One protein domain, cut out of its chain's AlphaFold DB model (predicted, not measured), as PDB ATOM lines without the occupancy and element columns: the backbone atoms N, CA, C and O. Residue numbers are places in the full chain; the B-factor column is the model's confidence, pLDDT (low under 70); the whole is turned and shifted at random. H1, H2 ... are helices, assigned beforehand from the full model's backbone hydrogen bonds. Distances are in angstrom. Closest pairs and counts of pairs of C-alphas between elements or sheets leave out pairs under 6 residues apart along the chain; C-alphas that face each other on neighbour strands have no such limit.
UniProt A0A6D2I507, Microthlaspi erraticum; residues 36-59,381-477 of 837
ATOM      1  N   SER A  36     103.051 147.176 125.285       90.69
ATOM      2  CA  SER A  36     102.415 145.866 125.493       90.69
ATOM      3  C   SER A  36     100.887 145.900 125.404       90.69
ATOM      4  O   SER A  36     100.292 144.927 124.949       90.69
ATOM      5  N   LEU A  37     100.239 147.009 125.783       92.12
ATOM      6  CA  LEU A  37      98.784 147.157 125.675       92.12
ATOM      7  C   LEU A  37      98.342 147.329 124.220       92.12
ATOM      8  O   LEU A  37      97.363 146.711 123.804       92.12
ATOM      9  N   ASP A  38      99.071 148.138 123.448       90.94
ATOM     10  CA  ASP A  38      98.800 148.310 122.019       90.94
ATOM     11  C   ASP A  38      99.044 146.993 121.260       90.94
ATOM     12  O   ASP A  38      98.188 146.577 120.485       90.94
ATOM     13  N   ILE A  39     100.127 146.269 121.562       93.38
ATOM     14  CA  ILE A  39     100.414 144.947 120.976       93.38
ATOM     15  C   ILE A  39      99.353 143.918 121.364       93.38
ATOM     16  O   ILE A  39      98.913 143.153 120.510       93.38
ATOM     17  N   PHE A  40      98.898 143.894 122.621       95.31
ATOM     18  CA  PHE A  40      97.850 142.961 123.039       95.31
ATOM     19  C   PHE A  40      96.527 143.236 122.309       95.31
ATOM     20  O   PHE A  40      95.838 142.309 121.883       95.31
ATOM     21  N   ARG A  41      96.204 144.514 122.079       93.12
ATOM     22  CA  ARG A  41      95.061 144.914 121.254       93.12
ATOM     23  C   ARG A  41      95.218 144.474 119.803       93.12
ATOM     24  O   ARG A  41      94.276 143.909 119.263       93.12
ATOM     25  N   GLY A  42      96.385 144.673 119.198       92.25
ATOM     26  CA  GLY A  42      96.630 144.231 117.825       92.25
ATOM     27  C   GLY A  42      96.622 142.715 117.669       92.25
ATOM     28  O   GLY A  42      96.037 142.216 116.717       92.25
ATOM     29  N   LEU A  43      97.163 141.975 118.642       93.94
ATOM     30  CA  LEU A  43      97.052 140.515 118.703       93.94
ATOM     31  C   LEU A  43      95.586 140.070 118.748       93.94
ATOM     32  O   LEU A  43      95.218 139.118 118.073       93.94
ATOM     33  N   THR A  44      94.748 140.763 119.522       93.44
ATOM     34  CA  THR A  44      93.320 140.429 119.638       93.44
ATOM     35  C   THR A  44      92.568 140.697 118.329       93.44
ATOM     36  O   THR A  44      91.750 139.876 117.924       93.44
ATOM     37  N   VAL A  45      92.875 141.796 117.631       90.75
ATOM     38  CA  VAL A  45      92.320 142.097 116.295       90.75
ATOM     39  C   VAL A  45      92.800 141.085 115.251       90.75
ATOM     40  O   VAL A  45      91.996 140.585 114.477       90.75
ATOM     41  N   ALA A  46      94.086 140.732 115.253       90.69
ATOM     42  CA  ALA A  46      94.630 139.719 114.351       90.69
ATOM     43  C   ALA A  46      94.006 138.336 114.602       90.69
ATOM     44  O   ALA A  46      93.711 137.612 113.657       90.69
ATOM     45  N   LEU A  47      93.761 137.982 115.869       91.62
ATOM     46  CA  LEU A  47      93.071 136.747 116.237       91.62
ATOM     47  C   LEU A  47      91.611 136.740 115.772       91.62
ATOM     48  O   LEU A  47      91.115 135.694 115.374       91.62
ATOM     49  N   MET A  48      90.933 137.884 115.824       88.88
ATOM     50  CA  MET A  48      89.569 138.031 115.319       88.88
ATOM     51  C   MET A  48      89.509 137.768 113.809       88.88
ATOM     52  O   MET A  48      88.789 136.864 113.406       88.88
ATOM     53  N   ILE A  49      90.349 138.448 113.013       87.19
ATOM     54  CA  ILE A  49      90.466 138.218 111.557       87.19
ATOM     55  C   ILE A  49      90.770 136.739 111.274       87.19
ATOM     56  O   ILE A  49      90.099 136.091 110.480       87.19
ATOM     57  N   LEU A  50      91.729 136.156 112.005       89.44
ATOM     58  CA  LEU A  50      92.080 134.742 111.859       89.44
ATOM     59  C   LEU A  50      90.879 133.810 112.059       89.44
ATOM     60  O   LEU A  50      90.754 132.794 111.378       89.44
ATOM     61  N   VAL A  51      90.031 134.112 113.033       88.31
ATOM     62  CA  VAL A  51      88.904 133.256 113.389       88.31
ATOM     63  C   VAL A  51      87.722 133.449 112.448       88.31
ATOM     64  O   VAL A  51      87.085 132.450 112.105       88.31
ATOM     65  N   ASP A  52      87.454 134.678 112.019       83.19
ATOM     66  CA  ASP A  52      86.357 134.983 111.104       83.19
ATOM     67  C   ASP A  52      86.616 134.358 109.721       83.19
ATOM     68  O   ASP A  52      85.740 133.671 109.192       83.19
ATOM     69  N   ASP A  53      87.850 134.447 109.208       81.75
ATOM     70  CA  ASP A  53      88.175 133.989 107.849       81.75
ATOM     71  C   ASP A  53      88.668 132.529 107.776       81.75
ATOM     72  O   ASP A  53      88.375 131.818 106.810       81.75
ATOM     73  N   ALA A  54      89.378 132.016 108.795       84.94
ATOM     74  CA  ALA A  54      89.875 130.626 108.805       84.94
ATOM     75  C   ALA A  54      89.048 129.663 109.679       84.94
ATOM     76  O   ALA A  54      89.232 128.440 109.603       84.94
ATOM     77  N   GLY A  55      88.134 130.168 110.515       81.38
ATOM     78  CA  GLY A  55      87.386 129.357 111.480       81.38
ATOM     79  C   GLY A  55      86.465 128.312 110.842       81.38
ATOM     80  O   GLY A  55      86.288 127.226 111.401       81.38
ATOM     81  N   GLY A  56      85.910 128.589 109.659       79.19
ATOM     82  CA  GLY A  56      85.040 127.647 108.942       79.19
ATOM     83  C   GLY A  56      85.735 126.321 108.602       79.19
ATOM     84  O   GLY A  56      85.153 125.247 108.771       79.19
ATOM     85  N   ASP A  57      87.009 126.383 108.205       82.69
ATOM     86  CA  ASP A  57      87.808 125.212 107.821       82.69
ATOM     87  C   ASP A  57      88.484 124.518 109.023       82.69
ATOM     88  O   ASP A  57      88.813 123.325 108.956       82.69
ATOM     89  N   TRP A  58      88.660 125.237 110.140       84.06
ATOM     90  CA  TRP A  58      89.354 124.772 111.345       84.06
ATOM     91  C   TRP A  58      88.455 124.833 112.595       84.06
ATOM     92  O   TRP A  58      88.402 125.852 113.285       84.06
ATOM     93  N   PRO A  59      87.811 123.715 112.990       82.31
ATOM     94  CA  PRO A  59      86.890 123.694 114.128       82.31
ATOM     95  C   PRO A  59      87.502 124.078 115.476       82.31
ATOM     96  O   PRO A  59      86.784 124.573 116.334       82.31
ATOM     97  N   VAL A 381     110.828 145.161 118.283       77.88
ATOM     98  CA  VAL A 381     110.929 145.028 116.818       77.88
ATOM     99  C   VAL A 381     110.093 143.861 116.285       77.88
ATOM    100  O   VAL A 381     109.382 144.017 115.301       77.88
ATOM    101  N   MET A 382     110.099 142.713 116.968       83.88
ATOM    102  CA  MET A 382     109.319 141.544 116.538       83.88
ATOM    103  C   MET A 382     107.803 141.772 116.560       83.88
ATOM    104  O   MET A 382     107.076 141.151 115.792       83.88
ATOM    105  N   PHE A 383     107.320 142.651 117.438       86.88
ATOM    106  CA  PHE A 383     105.892 142.900 117.635       86.88
ATOM    107  C   PHE A 383     105.403 144.196 116.968       86.88
ATOM    108  O   PHE A 383     104.279 144.621 117.231       86.88
ATOM    109  N   LEU A 384     106.214 144.827 116.109       84.06
ATOM    110  CA  LEU A 384     105.864 146.068 115.402       84.06
ATOM    111  C   LEU A 384     104.558 145.962 114.594       84.06
ATOM    112  O   LEU A 384     103.678 146.786 114.849       84.06
ATOM    113  N   PRO A 385     104.343 144.935 113.743       86.50
ATOM    114  CA  PRO A 385     103.095 144.819 112.983       86.50
ATOM    115  C   PRO A 385     101.861 144.750 113.887       86.50
ATOM    116  O   PRO A 385     100.862 145.428 113.662       86.50
ATOM    117  N   LEU A 386     101.952 143.992 114.985       90.12
ATOM    118  CA  LEU A 386     100.874 143.906 115.970       90.12
ATOM    119  C   LEU A 386     100.687 145.221 116.733       90.12
ATOM    120  O   LEU A 386      99.564 145.581 117.068       90.12
ATOM    121  N   LYS A 387     101.752 145.977 116.996       89.06
ATOM    122  CA  LYS A 387     101.640 147.305 117.604       89.06
ATOM    123  C   LYS A 387     100.880 148.272 116.685       89.06
ATOM    124  O   LYS A 387     100.022 148.994 117.190       89.06
ATOM    125  N   TRP A 388     101.159 148.271 115.380       88.44
ATOM    126  CA  TRP A 388     100.508 149.141 114.389       88.44
ATOM    127  C   TRP A 388      99.024 148.827 114.222       88.44
ATOM    128  O   TRP A 388      98.183 149.701 114.460       88.44
ATOM    129  N   ILE A 389      98.693 147.551 113.990       89.00
ATOM    130  CA  ILE A 389      97.305 147.056 113.981       89.00
ATOM    131  C   ILE A 389      96.614 147.446 115.287       89.00
ATOM    132  O   ILE A 389      95.482 147.925 115.305       89.00
ATOM    133  N   GLY A 390      97.326 147.289 116.403       88.25
ATOM    134  CA  GLY A 390      96.884 147.706 117.715       88.25
ATOM    135  C   GLY A 390      96.517 149.179 117.759       88.25
ATOM    136  O   GLY A 390      95.408 149.509 118.159       88.25
ATOM    137  N   MET A 391      97.403 150.095 117.382       85.75
ATOM    138  CA  MET A 391      97.163 151.546 117.425       85.75
ATOM    139  C   MET A 391      95.925 151.978 116.622       85.75
ATOM    140  O   MET A 391      95.194 152.846 117.107       85.75
ATOM    141  N   ASN A 392      95.629 151.287 115.517       86.00
ATOM    142  CA  ASN A 392      94.524 151.577 114.595       86.00
ATOM    143  C   ASN A 392      93.391 150.528 114.622       86.00
ATOM    144  O   ASN A 392      92.616 150.400 113.676       86.00
ATOM    145  N   ALA A 393      93.233 149.813 115.743       84.56
ATOM    146  CA  ALA A 393      92.348 148.651 115.876       84.56
ATOM    147  C   ALA A 393      90.895 148.850 115.403       84.56
ATOM    148  O   ALA A 393      90.299 147.916 114.883       84.56
ATOM    149  N   MET A 394      90.310 150.042 115.583       79.69
ATOM    150  CA  MET A 394      88.925 150.298 115.155       79.69
ATOM    151  C   MET A 394      88.794 150.345 113.627       79.69
ATOM    152  O   MET A 394      87.817 149.842 113.088       79.69
ATOM    153  N   LEU A 395      89.767 150.945 112.937       82.56
ATOM    154  CA  LEU A 395      89.772 151.016 111.477       82.56
ATOM    155  C   LEU A 395      89.948 149.619 110.885       82.56
ATOM    156  O   LEU A 395      89.170 149.222 110.024       82.56
ATOM    157  N   VAL A 396      90.903 148.852 111.421       84.31
ATOM    158  CA  VAL A 396      91.144 147.466 110.998       84.31
ATOM    159  C   VAL A 396      89.930 146.576 111.284       84.31
ATOM    160  O   VAL A 396      89.570 145.763 110.443       84.31
ATOM    161  N   TYR A 397      89.253 146.758 112.424       81.38
ATOM    162  CA  TYR A 397      88.000 146.055 112.723       81.38
ATOM    163  C   TYR A 397      86.931 146.338 111.655       81.38
ATOM    164  O   TYR A 397      86.381 145.411 111.073       81.38
ATOM    165  N   VAL A 398      86.666 147.617 111.365       77.06
ATOM    166  CA  VAL A 398      85.600 148.021 110.431       77.06
ATOM    167  C   VAL A 398      85.917 147.626 108.989       77.06
ATOM    168  O   VAL A 398      85.024 147.221 108.259       77.06
ATOM    169  N   MET A 399      87.167 147.760 108.552       76.12
ATOM    170  CA  MET A 399      87.532 147.519 107.154       76.12
ATOM    171  C   MET A 399      87.906 146.062 106.864       76.12
ATOM    172  O   MET A 399      87.619 145.571 105.773       76.12
ATOM    173  N   GLY A 400      88.574 145.404 107.813       70.56
ATOM    174  CA  GLY A 400      89.049 144.029 107.694       70.56
ATOM    175  C   GLY A 400      87.976 143.020 108.077       70.56
ATOM    176  O   GLY A 400      87.504 142.289 107.219       70.56
ATOM    177  N   ALA A 401      87.556 143.013 109.344       65.50
ATOM    178  CA  ALA A 401      86.695 141.953 109.879       65.50
ATOM    179  C   ALA A 401      85.245 142.014 109.385       65.50
ATOM    180  O   ALA A 401      84.619 140.989 109.156       65.50
ATOM    181  N   GLU A 402      84.717 143.216 109.149       67.56
ATOM    182  CA  GLU A 402      83.382 143.375 108.546       67.56
ATOM    183  C   GLU A 402      83.423 143.239 107.010       67.56
ATOM    184  O   GLU A 402      82.428 143.476 106.326       67.56
ATOM    185  N   GLY A 403      84.583 142.881 106.445       67.31
ATOM    186  CA  GLY A 403      84.731 142.511 105.041       67.31
ATOM    187  C   GLY A 403      84.536 143.652 104.043       67.31
ATOM    188  O   GLY A 403      84.448 143.378 102.852       67.31
ATOM    189  N   ILE A 404      84.490 144.921 104.472       70.69
ATOM    190  CA  ILE A 404      84.260 146.075 103.580       70.69
ATOM    191  C   ILE A 404      85.351 146.163 102.506       70.69
ATOM    192  O   ILE A 404      85.058 146.365 101.327       70.69
ATOM    193  N   LEU A 405      86.615 145.984 102.897       70.81
ATOM    194  CA  LEU A 405      87.727 146.009 101.953       70.81
ATOM    195  C   LEU A 405      87.689 144.796 101.010       70.81
ATOM    196  O   LEU A 405      87.911 144.936  99.808       70.81
ATOM    197  N   ALA A 406      87.367 143.615 101.542       68.81
ATOM    198  CA  ALA A 406      87.220 142.402 100.745       68.81
ATOM    199  C   ALA A 406      86.062 142.525  99.739       68.81
ATOM    200  O   ALA A 406      86.230 142.175  98.576       68.81
ATOM    201  N   ALA A 407      84.924 143.097 100.145       67.50
ATOM    202  CA  ALA A 407      83.777 143.386  99.289       67.50
ATOM    203  C   ALA A 407      84.132 144.385  98.181       67.50
ATOM    204  O   ALA A 407      83.765 144.175  97.025       67.50
ATOM    205  N   PHE A 408      84.907 145.428  98.501       72.44
ATOM    206  CA  PHE A 408      85.421 146.368  97.505       72.44
ATOM    207  C   PHE A 408      86.251 145.644  96.439       72.44
ATOM    208  O   PHE A 408      85.956 145.771  95.255       72.44
ATOM    209  N   PHE A 409      87.231 144.824  96.834       73.44
ATOM    210  CA  PHE A 409      88.054 144.071  95.882       73.44
ATOM    211  C   PHE A 409      87.281 142.974  95.132       73.44
ATOM    212  O   PHE A 409      87.519 142.778  93.942       73.44
ATOM    213  N   ASN A 410      86.339 142.288  95.786       70.19
ATOM    214  CA  ASN A 410      85.471 141.289  95.154       70.19
ATOM    215  C   ASN A 410      84.502 141.908  94.135       70.19
ATOM    216  O   ASN A 410      84.099 141.226  93.195       70.19
ATOM    217  N   GLY A 411      84.196 143.205  94.252       68.88
ATOM    218  CA  GLY A 411      83.453 143.956  93.240       68.88
ATOM    219  C   GLY A 411      84.131 143.983  91.862       68.88
ATOM    220  O   GLY A 411      83.445 144.115  90.849       68.88
ATOM    221  N   TRP A 412      85.457 143.794  91.791       69.88
ATOM    222  CA  TRP A 412      86.190 143.617  90.533       69.88
ATOM    223  C   TRP A 412      86.340 142.128  90.188       69.88
ATOM    224  O   TRP A 412      87.233 141.436  90.681       69.88
ATOM    225  N   TYR A 413      85.493 141.641  89.278       74.56
ATOM    226  CA  TYR A 413      85.536 140.270  88.759       74.56
ATOM    227  C   TYR A 413      85.764 140.228  87.242       74.56
ATOM    228  O   TYR A 413      85.401 141.149  86.507       74.56
ATOM    229  N   TYR A 414      86.358 139.136  86.749       71.50
ATOM    230  CA  TYR A 414      86.583 138.932  85.315       71.50
ATOM    231  C   TYR A 414      85.589 137.919  84.733       71.50
ATOM    232  O   TYR A 414      85.689 136.716  84.978       71.50
ATOM    233  N   ARG A 415      84.666 138.415  83.897       74.25
ATOM    234  CA  ARG A 415      83.590 137.684  83.186       74.25
ATOM    235  C   ARG A 415      82.524 137.023  84.075       74.25
ATOM    236  O   ARG A 415      81.348 137.222  83.798       74.25
ATOM    237  N   ASP A 416      82.905 136.275  85.111       73.12
ATOM    238  CA  ASP A 416      81.996 135.608  86.063       73.12
ATOM    239  C   ASP A 416      82.254 136.151  87.485       73.12
ATOM    240  O   ASP A 416      83.425 136.253  87.865       73.12
ATOM    241  N   PRO A 417      81.215 136.481  88.279       69.56
ATOM    242  CA  PRO A 417      81.347 136.924  89.673       69.56
ATOM    243  C   PRO A 417      82.134 135.972  90.582       69.56
ATOM    244  O   PRO A 417      82.651 136.389  91.611       69.56
ATOM    245  N   ARG A 418      82.281 134.698  90.206       68.44
ATOM    246  CA  ARG A 418      83.111 133.727  90.937       68.44
ATOM    247  C   ARG A 418      84.615 133.921  90.708       68.44
ATOM    248  O   ARG A 418      85.414 133.498  91.543       68.44
ATOM    249  N   ASN A 419      85.007 134.599  89.629       74.12
ATOM    250  CA  ASN A 419      86.398 134.870  89.260       74.12
ATOM    251  C   ASN A 419      86.851 136.255  89.752       74.12
ATOM    252  O   ASN A 419      87.160 137.144  88.950       74.12
ATOM    253  N   THR A 420      86.888 136.441  91.072       79.31
ATOM    254  CA  THR A 420      87.458 137.642  91.703       79.31
ATOM    255  C   THR A 420      88.978 137.534  91.831       79.31
ATOM    256  O   THR A 420      89.545 136.435  91.864       79.31
ATOM    257  N   LEU A 421      89.661 138.679  91.933       76.69
ATOM    258  CA  LEU A 421      91.108 138.726  92.174       76.69
ATOM    259  C   LEU A 421      91.495 137.980  93.464       76.69
ATOM    260  O   LEU A 421      92.484 137.248  93.483       76.69
ATOM    261  N   ILE A 422      90.684 138.118  94.517       78.06
ATOM    262  CA  ILE A 422      90.878 137.435  95.802       78.06
ATOM    263  C   ILE A 422      90.788 135.916  95.630       78.06
ATOM    264  O   ILE A 422      91.694 135.201  96.062       78.06
ATOM    265  N   ASN A 423      89.753 135.415  94.945       78.31
ATOM    266  CA  ASN A 423      89.614 133.982  94.677       78.31
ATOM    267  C   ASN A 423      90.785 133.452  93.847       78.31
ATOM    268  O   ASN A 423      91.312 132.379  94.145       78.31
ATOM    269  N   TRP A 424      91.250 134.223  92.860       82.00
ATOM    270  CA  TRP A 424      92.406 133.848  92.053       82.00
ATOM    271  C   TRP A 424      93.686 133.728  92.891       82.00
ATOM    272  O   TRP A 424      94.345 132.689  92.817       82.00
ATOM    273  N   ILE A 425      94.005 134.733  93.721       82.06
ATOM    274  CA  ILE A 425      95.178 134.724  94.616       82.06
ATOM    275  C   ILE A 425      95.080 133.554  95.597       82.06
ATOM    276  O   ILE A 425      96.019 132.763  95.712       82.06
ATOM    277  N   ARG A 426      93.935 133.396  96.270       82.12
ATOM    278  CA  ARG A 426      93.706 132.322  97.242       82.12
ATOM    279  C   ARG A 426      93.910 130.943  96.612       82.12
ATOM    280  O   ARG A 426      94.627 130.113  97.170       82.12
ATOM    281  N   GLU A 427      93.334 130.695  95.436       83.06
ATOM    282  CA  GLU A 427      93.454 129.402  94.759       83.06
ATOM    283  C   GLU A 427      94.848 129.139  94.185       83.06
ATOM    284  O   GLU A 427      95.399 128.055  94.390       83.06
ATOM    285  N   HIS A 428      95.427 130.096  93.458       83.50
ATOM    286  CA  HIS A 428      96.645 129.867  92.677       83.50
ATOM    287  C   HIS A 428      97.923 130.049  93.497       83.50
ATOM    288  O   HIS A 428      98.871 129.296  93.288       83.50
ATOM    289  N   VAL A 429      97.952 131.005  94.432       84.00
ATOM    290  CA  VAL A 429      99.151 131.322  95.227       84.00
ATOM    291  C   VAL A 429      99.218 130.481  96.499       84.00
ATOM    292  O   VAL A 429     100.294 130.016  96.858       84.00
ATOM    293  N   PHE A 430      98.090 130.244  97.171       87.00
ATOM    294  CA  PHE A 430      98.093 129.551  98.464       87.00
ATOM    295  C   PHE A 430      97.612 128.099  98.373       87.00
ATOM    296  O   PHE A 430      98.321 127.193  98.809       87.00
ATOM    297  N   ILE A 431      96.437 127.832  97.793       86.38
ATOM    298  CA  ILE A 431      95.859 126.475  97.800       86.38
ATOM    299  C   ILE A 431      96.634 125.516  96.885       86.38
ATOM    300  O   ILE A 431      96.957 124.406  97.311       86.38
ATOM    301  N   ARG A 432      96.955 125.916  95.645       85.50
ATOM    302  CA  ARG A 432      97.692 125.055  94.699       85.50
ATOM    303  C   ARG A 432      99.135 124.797  95.121       85.50
ATOM    304  O   ARG A 432      99.595 123.677  94.946       85.50
ATOM    305  N   VAL A 433      99.816 125.793  95.693       87.94
ATOM    306  CA  VAL A 433     101.214 125.663  96.145       87.94
ATOM    307  C   VAL A 433     101.336 124.692  97.321       87.94
ATOM    308  O   VAL A 433     102.263 123.891  97.363       87.94
ATOM    309  N   TRP A 434     100.383 124.721  98.255       86.12
ATOM    310  CA  TRP A 434     100.414 123.878  99.456       86.12
ATOM    311  C   TRP A 434      99.613 122.577  99.337       86.12
ATOM    312  O   TRP A 434      99.525 121.827 100.309       86.12
ATOM    313  N   HIS A 435      99.006 122.307  98.175       85.81
ATOM    314  CA  HIS A 435      98.173 121.126  97.895       85.81
ATOM    315  C   HIS A 435      97.090 120.832  98.953       85.81
ATOM    316  O   HIS A 435      96.631 119.700  99.102       85.81
ATOM    317  N   SER A 436      96.663 121.844  99.707       88.00
ATOM    318  CA  SER A 436      95.717 121.696 100.809       88.00
ATOM    319  C   SER A 436      94.891 122.959 100.953       88.00
ATOM    320  O   SER A 436      95.422 124.032 101.236       88.00
ATOM    321  N   LYS A 437      93.567 122.821 100.817       84.19
ATOM    322  CA  LYS A 437      92.630 123.934 101.016       84.19
ATOM    323  C   LYS A 437      92.767 124.525 102.423       84.19
ATOM    324  O   LYS A 437      92.857 125.736 102.567       84.19
ATOM    325  N   ARG A 438      92.875 123.670 103.447       84.38
ATOM    326  CA  ARG A 438      92.944 124.092 104.858       84.38
ATOM    327  C   ARG A 438      94.196 124.902 105.177       84.38
ATOM    328  O   ARG A 438      94.114 125.905 105.878       84.38
ATOM    329  N   VAL A 439      95.350 124.447 104.687       86.50
ATOM    330  CA  VAL A 439      96.634 125.129 104.914       86.50
ATOM    331  C   VAL A 439      96.728 126.377 104.039       86.50
ATOM    332  O   VAL A 439      97.161 127.417 104.518       86.50
ATOM    333  N   GLY A 440      96.250 126.305 102.792       86.12
ATOM    334  CA  GLY A 440      96.202 127.448 101.885       86.12
ATOM    335  C   GLY A 440      95.361 128.604 102.429       86.12
ATOM    336  O   GLY A 440      95.840 129.731 102.454       86.12
ATOM    337  N   VAL A 441      94.148 128.334 102.930       85.19
ATOM    338  CA  VAL A 441      93.287 129.362 103.549       85.19
ATOM    339  C   VAL A 441      93.949 129.955 104.795       85.19
ATOM    340  O   VAL A 441      94.024 131.170 104.920       85.19
ATOM    341  N   LEU A 442      94.521 129.121 105.671       86.94
ATOM    342  CA  LEU A 442      95.211 129.602 106.871       86.94
ATOM    343  C   LEU A 442      96.389 130.537 106.539       86.94
ATOM    344  O   LEU A 442      96.552 131.584 107.161       86.94
ATOM    345  N   LEU A 443      97.211 130.169 105.554       87.00
ATOM    346  CA  LEU A 443      98.357 130.977 105.134       87.00
ATOM    347  C   LEU A 443      97.932 132.255 104.411       87.00
ATOM    348  O   LEU A 443      98.588 133.278 104.587       87.00
ATOM    349  N   TYR A 444      96.841 132.214 103.645       87.19
ATOM    350  CA  TYR A 444      96.254 133.403 103.035       87.19
ATOM    351  C   TYR A 444      95.866 134.429 104.107       87.19
ATOM    352  O   TYR A 444      96.336 135.560 104.056       87.19
ATOM    353  N   VAL A 445      95.126 134.023 105.140       85.81
ATOM    354  CA  VAL A 445      94.704 134.939 106.214       85.81
ATOM    355  C   VAL A 445      95.912 135.521 106.966       85.81
ATOM    356  O   VAL A 445      95.996 136.722 107.217       85.81
ATOM    357  N   ILE A 446      96.924 134.702 107.266       85.31
ATOM    358  CA  ILE A 446      98.122 135.167 107.988       85.31
ATOM    359  C   ILE A 446      98.973 136.127 107.142       85.31
ATOM    360  O   ILE A 446      99.371 137.189 107.625       85.31
ATOM    361  N   PHE A 447      99.291 135.758 105.901       84.44
ATOM    362  CA  PHE A 447     100.278 136.480 105.092       84.44
ATOM    363  C   PHE A 447      99.676 137.512 104.143       84.44
ATOM    364  O   PHE A 447     100.350 138.488 103.831       84.44
ATOM    365  N   ALA A 448      98.450 137.313 103.665       81.12
ATOM    366  CA  ALA A 448      97.801 138.238 102.743       81.12
ATOM    367  C   ALA A 448      96.882 139.232 103.459       81.12
ATOM    368  O   ALA A 448      96.790 140.359 102.993       81.12
ATOM    369  N   GLU A 449      96.248 138.873 104.579       83.38
ATOM    370  CA  GLU A 449      95.325 139.779 105.282       83.38
ATOM    371  C   GLU A 449      95.960 140.427 106.513       83.38
ATOM    372  O   GLU A 449      96.075 141.651 106.573       83.38
ATOM    373  N   ILE A 450      96.433 139.642 107.489       85.56
ATOM    374  CA  ILE A 450      96.991 140.192 108.739       85.56
ATOM    375  C   ILE A 450      98.250 141.024 108.456       85.56
ATOM    376  O   ILE A 450      98.392 142.130 108.980       85.56
ATOM    377  N   LEU A 451      99.155 140.527 107.608       84.75
ATOM    378  CA  LEU A 451     100.360 141.269 107.227       84.75
ATOM    379  C   LEU A 451     100.029 142.516 106.394       84.75
ATOM    380  O   LEU A 451     100.632 143.562 106.616       84.75
ATOM    381  N   PHE A 452      99.049 142.430 105.489       85.56
ATOM    382  CA  PHE A 452      98.580 143.584 104.720       85.56
ATOM    383  C   PHE A 452      98.064 144.685 105.642       85.56
ATOM    384  O   PHE A 452      98.491 145.826 105.512       85.56
ATOM    385  N   TRP A 453      97.235 144.354 106.634       84.25
ATOM    386  CA  TRP A 453      96.784 145.333 107.625       84.25
ATOM    387  C   TRP A 453      97.929 145.888 108.473       84.25
ATOM    388  O   TRP A 453      97.920 147.074 108.802       84.25
ATOM    389  N   GLY A 454      98.940 145.072 108.779       81.94
ATOM    390  CA  GLY A 454     100.186 145.536 109.392       81.94
ATOM    391  C   GLY A 454     100.881 146.619 108.564       81.94
ATOM    392  O   GLY A 454     101.231 147.657 109.111       81.94
ATOM    393  N   LEU A 455     101.006 146.415 107.251       83.06
ATOM    394  CA  LEU A 455     101.649 147.359 106.328       83.06
ATOM    395  C   LEU A 455     100.784 148.594 106.032       83.06
ATOM    396  O   LEU A 455     101.289 149.709 105.997       83.06
ATOM    397  N   VAL A 456      99.470 148.439 105.857       81.69
ATOM    398  CA  VAL A 456      98.559 149.576 105.627       81.69
ATOM    399  C   VAL A 456      98.562 150.513 106.829       81.69
ATOM    400  O   VAL A 456      98.651 151.732 106.682       81.69
ATOM    401  N   THR A 457      98.524 149.951 108.037       78.56
ATOM    402  CA  THR A 457      98.578 150.762 109.258       78.56
ATOM    403  C   THR A 457      99.967 151.348 109.525       78.56
ATOM    404  O   THR A 457     100.048 152.389 110.173       78.56
ATOM    405  N   GLU A 458     101.037 150.748 108.988       77.81
ATOM    406  CA  GLU A 458     102.370 151.362 108.919       77.81
ATOM    407  C   GLU A 458     102.369 152.586 107.997       77.81
ATOM    408  O   GLU A 458     102.855 153.640 108.395       77.81
ATOM    409  N   THR A 459     101.769 152.490 106.803       58.97
ATOM    410  CA  THR A 459     101.701 153.621 105.861       58.97
ATOM    411  C   THR A 459     100.860 154.782 106.386       58.97
ATOM    412  O   THR A 459     101.240 155.931 106.194       58.97
ATOM    413  N   GLU A 460      99.785 154.511 107.136       56.31
ATOM    414  CA  GLU A 460      99.065 155.567 107.860       56.31
ATOM    415  C   GLU A 460      99.944 156.220 108.933       56.31
ATOM    416  O   GLU A 460      99.842 157.423 109.130       56.31
ATOM    417  N   GLU A 461     100.834 155.479 109.609       51.38
ATOM    418  CA  GLU A 461     101.825 156.073 110.519       51.38
ATOM    419  C   GLU A 461     102.925 156.819 109.743       51.38
ATOM    420  O   GLU A 461     103.441 157.807 110.252       51.38
ATOM    421  N   GLU A 462     103.270 156.436 108.509       45.78
ATOM    422  CA  GLU A 462     104.140 157.227 107.627       45.78
ATOM    423  C   GLU A 462     103.477 158.505 107.107       45.78
ATOM    424  O   GLU A 462     104.185 159.495 106.977       45.78
ATOM    425  N   ASP A 463     102.156 158.533 106.909       42.06
ATOM    426  CA  ASP A 463     101.385 159.718 106.505       42.06
ATOM    427  C   ASP A 463     101.046 160.631 107.694       42.06
ATOM    428  O   ASP A 463     101.258 161.845 107.615       42.06
ATOM    429  N   ASP A 464     100.653 160.077 108.849       40.09
ATOM    430  CA  ASP A 464     100.583 160.810 110.122       40.09
ATOM    431  C   ASP A 464     101.981 161.238 110.569       40.09
ATOM    432  O   ASP A 464     102.121 162.269 111.220       40.09
ATOM    433  N   SER A 465     103.033 160.506 110.193       38.16
ATOM    434  CA  SER A 465     104.415 160.949 110.313       38.16
ATOM    435  C   SER A 465     104.918 161.701 109.099       38.16
ATOM    436  O   SER A 465     106.018 162.183 109.198       38.16
ATOM    437  N   LEU A 466     104.166 161.964 108.033       36.97
ATOM    438  CA  LEU A 466     104.514 162.969 107.020       36.97
ATOM    439  C   LEU A 466     103.945 164.316 107.475       36.97
ATOM    440  O   LEU A 466     104.651 165.326 107.499       36.97
ATOM    441  N   PHE A 467     102.711 164.281 107.991       36.19
ATOM    442  CA  PHE A 467     102.056 165.365 108.719       36.19
ATOM    443  C   PHE A 467     102.789 165.681 110.031       36.19
ATOM    444  O   PHE A 467     102.997 166.844 110.377       36.19
ATOM    445  N   SER A 468     103.278 164.651 110.729       33.66
ATOM    446  CA  SER A 468     104.117 164.806 111.910       33.66
ATOM    447  C   SER A 468     105.598 164.916 111.573       33.66
ATOM    448  O   SER A 468     106.254 165.504 112.403       33.66
ATOM    449  N   ARG A 469     106.172 164.486 110.435       31.20
ATOM    450  CA  ARG A 469     107.587 164.770 110.053       31.20
ATOM    451  C   ARG A 469     107.742 166.245 109.720       31.20
ATOM    452  O   ARG A 469     108.795 166.781 110.038       31.20
ATOM    453  N   HIS A 470     106.698 166.940 109.266       32.56
ATOM    454  CA  HIS A 470     106.701 168.409 109.272       32.56
ATOM    455  C   HIS A 470     106.844 168.997 110.695       32.56
ATOM    456  O   HIS A 470     107.464 170.040 110.872       32.56
ATOM    457  N   PHE A 471     106.388 168.283 111.733       33.75
ATOM    458  CA  PHE A 471     106.587 168.638 113.151       33.75
ATOM    459  C   PHE A 471     107.777 167.931 113.846       33.75
ATOM    460  O   PHE A 471     108.239 168.374 114.898       33.75
ATOM    461  N   HIS A 472     108.299 166.839 113.286       28.30
ATOM    462  CA  HIS A 472     109.258 165.916 113.904       28.30
ATOM    463  C   HIS A 472     110.650 166.034 113.267       28.30
ATOM    464  O   HIS A 472     111.635 165.662 113.908       28.30
ATOM    465  N   CYS A 473     110.767 166.680 112.099       28.06
ATOM    466  CA  CYS A 473     112.040 167.189 111.578       28.06
ATOM    467  C   CYS A 473     112.628 168.302 112.480       28.06
ATOM    468  O   CYS A 473     113.813 168.605 112.403       28.06
ATOM    469  N   LEU A 474     111.841 168.834 113.430       32.16
ATOM    470  CA  LEU A 474     112.311 169.709 114.515       32.16
ATOM    471  C   LEU A 474     112.681 168.971 115.821       32.16
ATOM    472  O   LEU A 474     113.090 169.620 116.784       32.16
ATOM    473  N   SER A 475     112.557 167.639 115.906       31.91
ATOM    474  CA  SER A 475     112.846 166.904 117.156       31.91
ATOM    475  C   SER A 475     113.541 165.543 117.014       31.91
ATOM    476  O   SER A 475     113.765 164.879 118.024       31.91
ATOM    477  N   GLN A 476     113.981 165.151 115.816       30.22
ATOM    478  CA  GLN A 476     114.974 164.082 115.635       30.22
ATOM    479  C   GLN A 476     116.351 164.667 115.322       30.22
ATOM    480  O   GLN A 476     116.890 164.535 114.230       30.22
ATOM    481  N   ILE A 477     116.944 165.297 116.332       31.05
ATOM    482  CA  ILE A 477     118.399 165.329 116.441       31.05
ATOM    483  C   ILE A 477     118.744 164.135 117.351       31.05
ATOM    484  O   ILE A 477     118.054 163.955 118.362       31.05
TER     485      ILE A 477
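What this domain is: This is residues 36 to 59 and 381 to 477 of the 837 residues of a protein of Microthlaspi erraticum (UniProt A0A6D2I507). One long helix, H6, forms the spine of a loose helical cluster; H1 slants past its first half, and the short H2 crosses between them. H3 runs beside H1, H4 follows at its end, and H5 meets the start of H6 in a V, while residues 466 to 472 of H6 stick out at the opposite end. The printed part has 121 residues with six named helices, H1 to H6 in order, and no named strand: the class is all helix, with mostly crossed packing. It is only just loose, close to compact, with a radius of gyration of the C-alphas of 16.8 A, and elongated, spanning 53 by 33 by 25 A.

How they stand to each other: H1, residues 36 to 54, touches H2, residues 384 to 391, with residues 38 to 46 alone; they are about perpendicular at 88 degrees, and their closest C-alphas, Gly 42 and Gly 390, are 3.5 A apart. H1 also touches H3, residues 393 to 401, at a shallow tilt of 9 degrees, the same way; the closest C-alphas, Ile 49 and Ala 401, are 5.6 A apart. H3 and H4, residues 404 to 410, only just touch, with 3 pairs of C-alphas within 8 A, and only at the corner; the closest are Met 399 and Leu 405 at 5.4 A. H5, residues 421 to 434, touches H4 about perpendicular at 82 degrees, with C-alphas 410 and 422 closest at 6.7 A. The hub is H6, residues 437 to 472, which touches H1, H2, H3 and H5. H5 and H6 run opposite ways at a steep tilt of 57 degrees, with the C-alphas of Ile 431 and Gly 440 closest at 4.2 A. H1 and H5 are apart, as are H4 and H6. Every O i to N i+4 pair is within hydrogen-bond range in H1, H2, H3 and H4, against 7 of 10 in H5 and 28 of 32 in H6.

Where its parts are: H1 begins at C-alpha 36 (102.415, 145.866, 125.493) and is 25.8 A long. H2 is 10.5 A, H3 10.6 A, H4 9.8 A and H5 19.0 A long. H6 is 47.0 A long, has a kink of 42 degrees near residue 466, and ends at C-alpha 472 (109.258, 165.916, 113.904).

The domain as a whole: The C-alphas farthest apart, Asp 416 and Ile 477, are 56.0 A apart. Residues 60 to 380 are not printed, and C-alphas 59 and 381 are 32.3 A apart across that cut. Of the links printed whole, H4 to H5 is short and the others are tight. Mean pLDDT of the printed part is 75.4; 28 residues are under 70, among them 459 to 477.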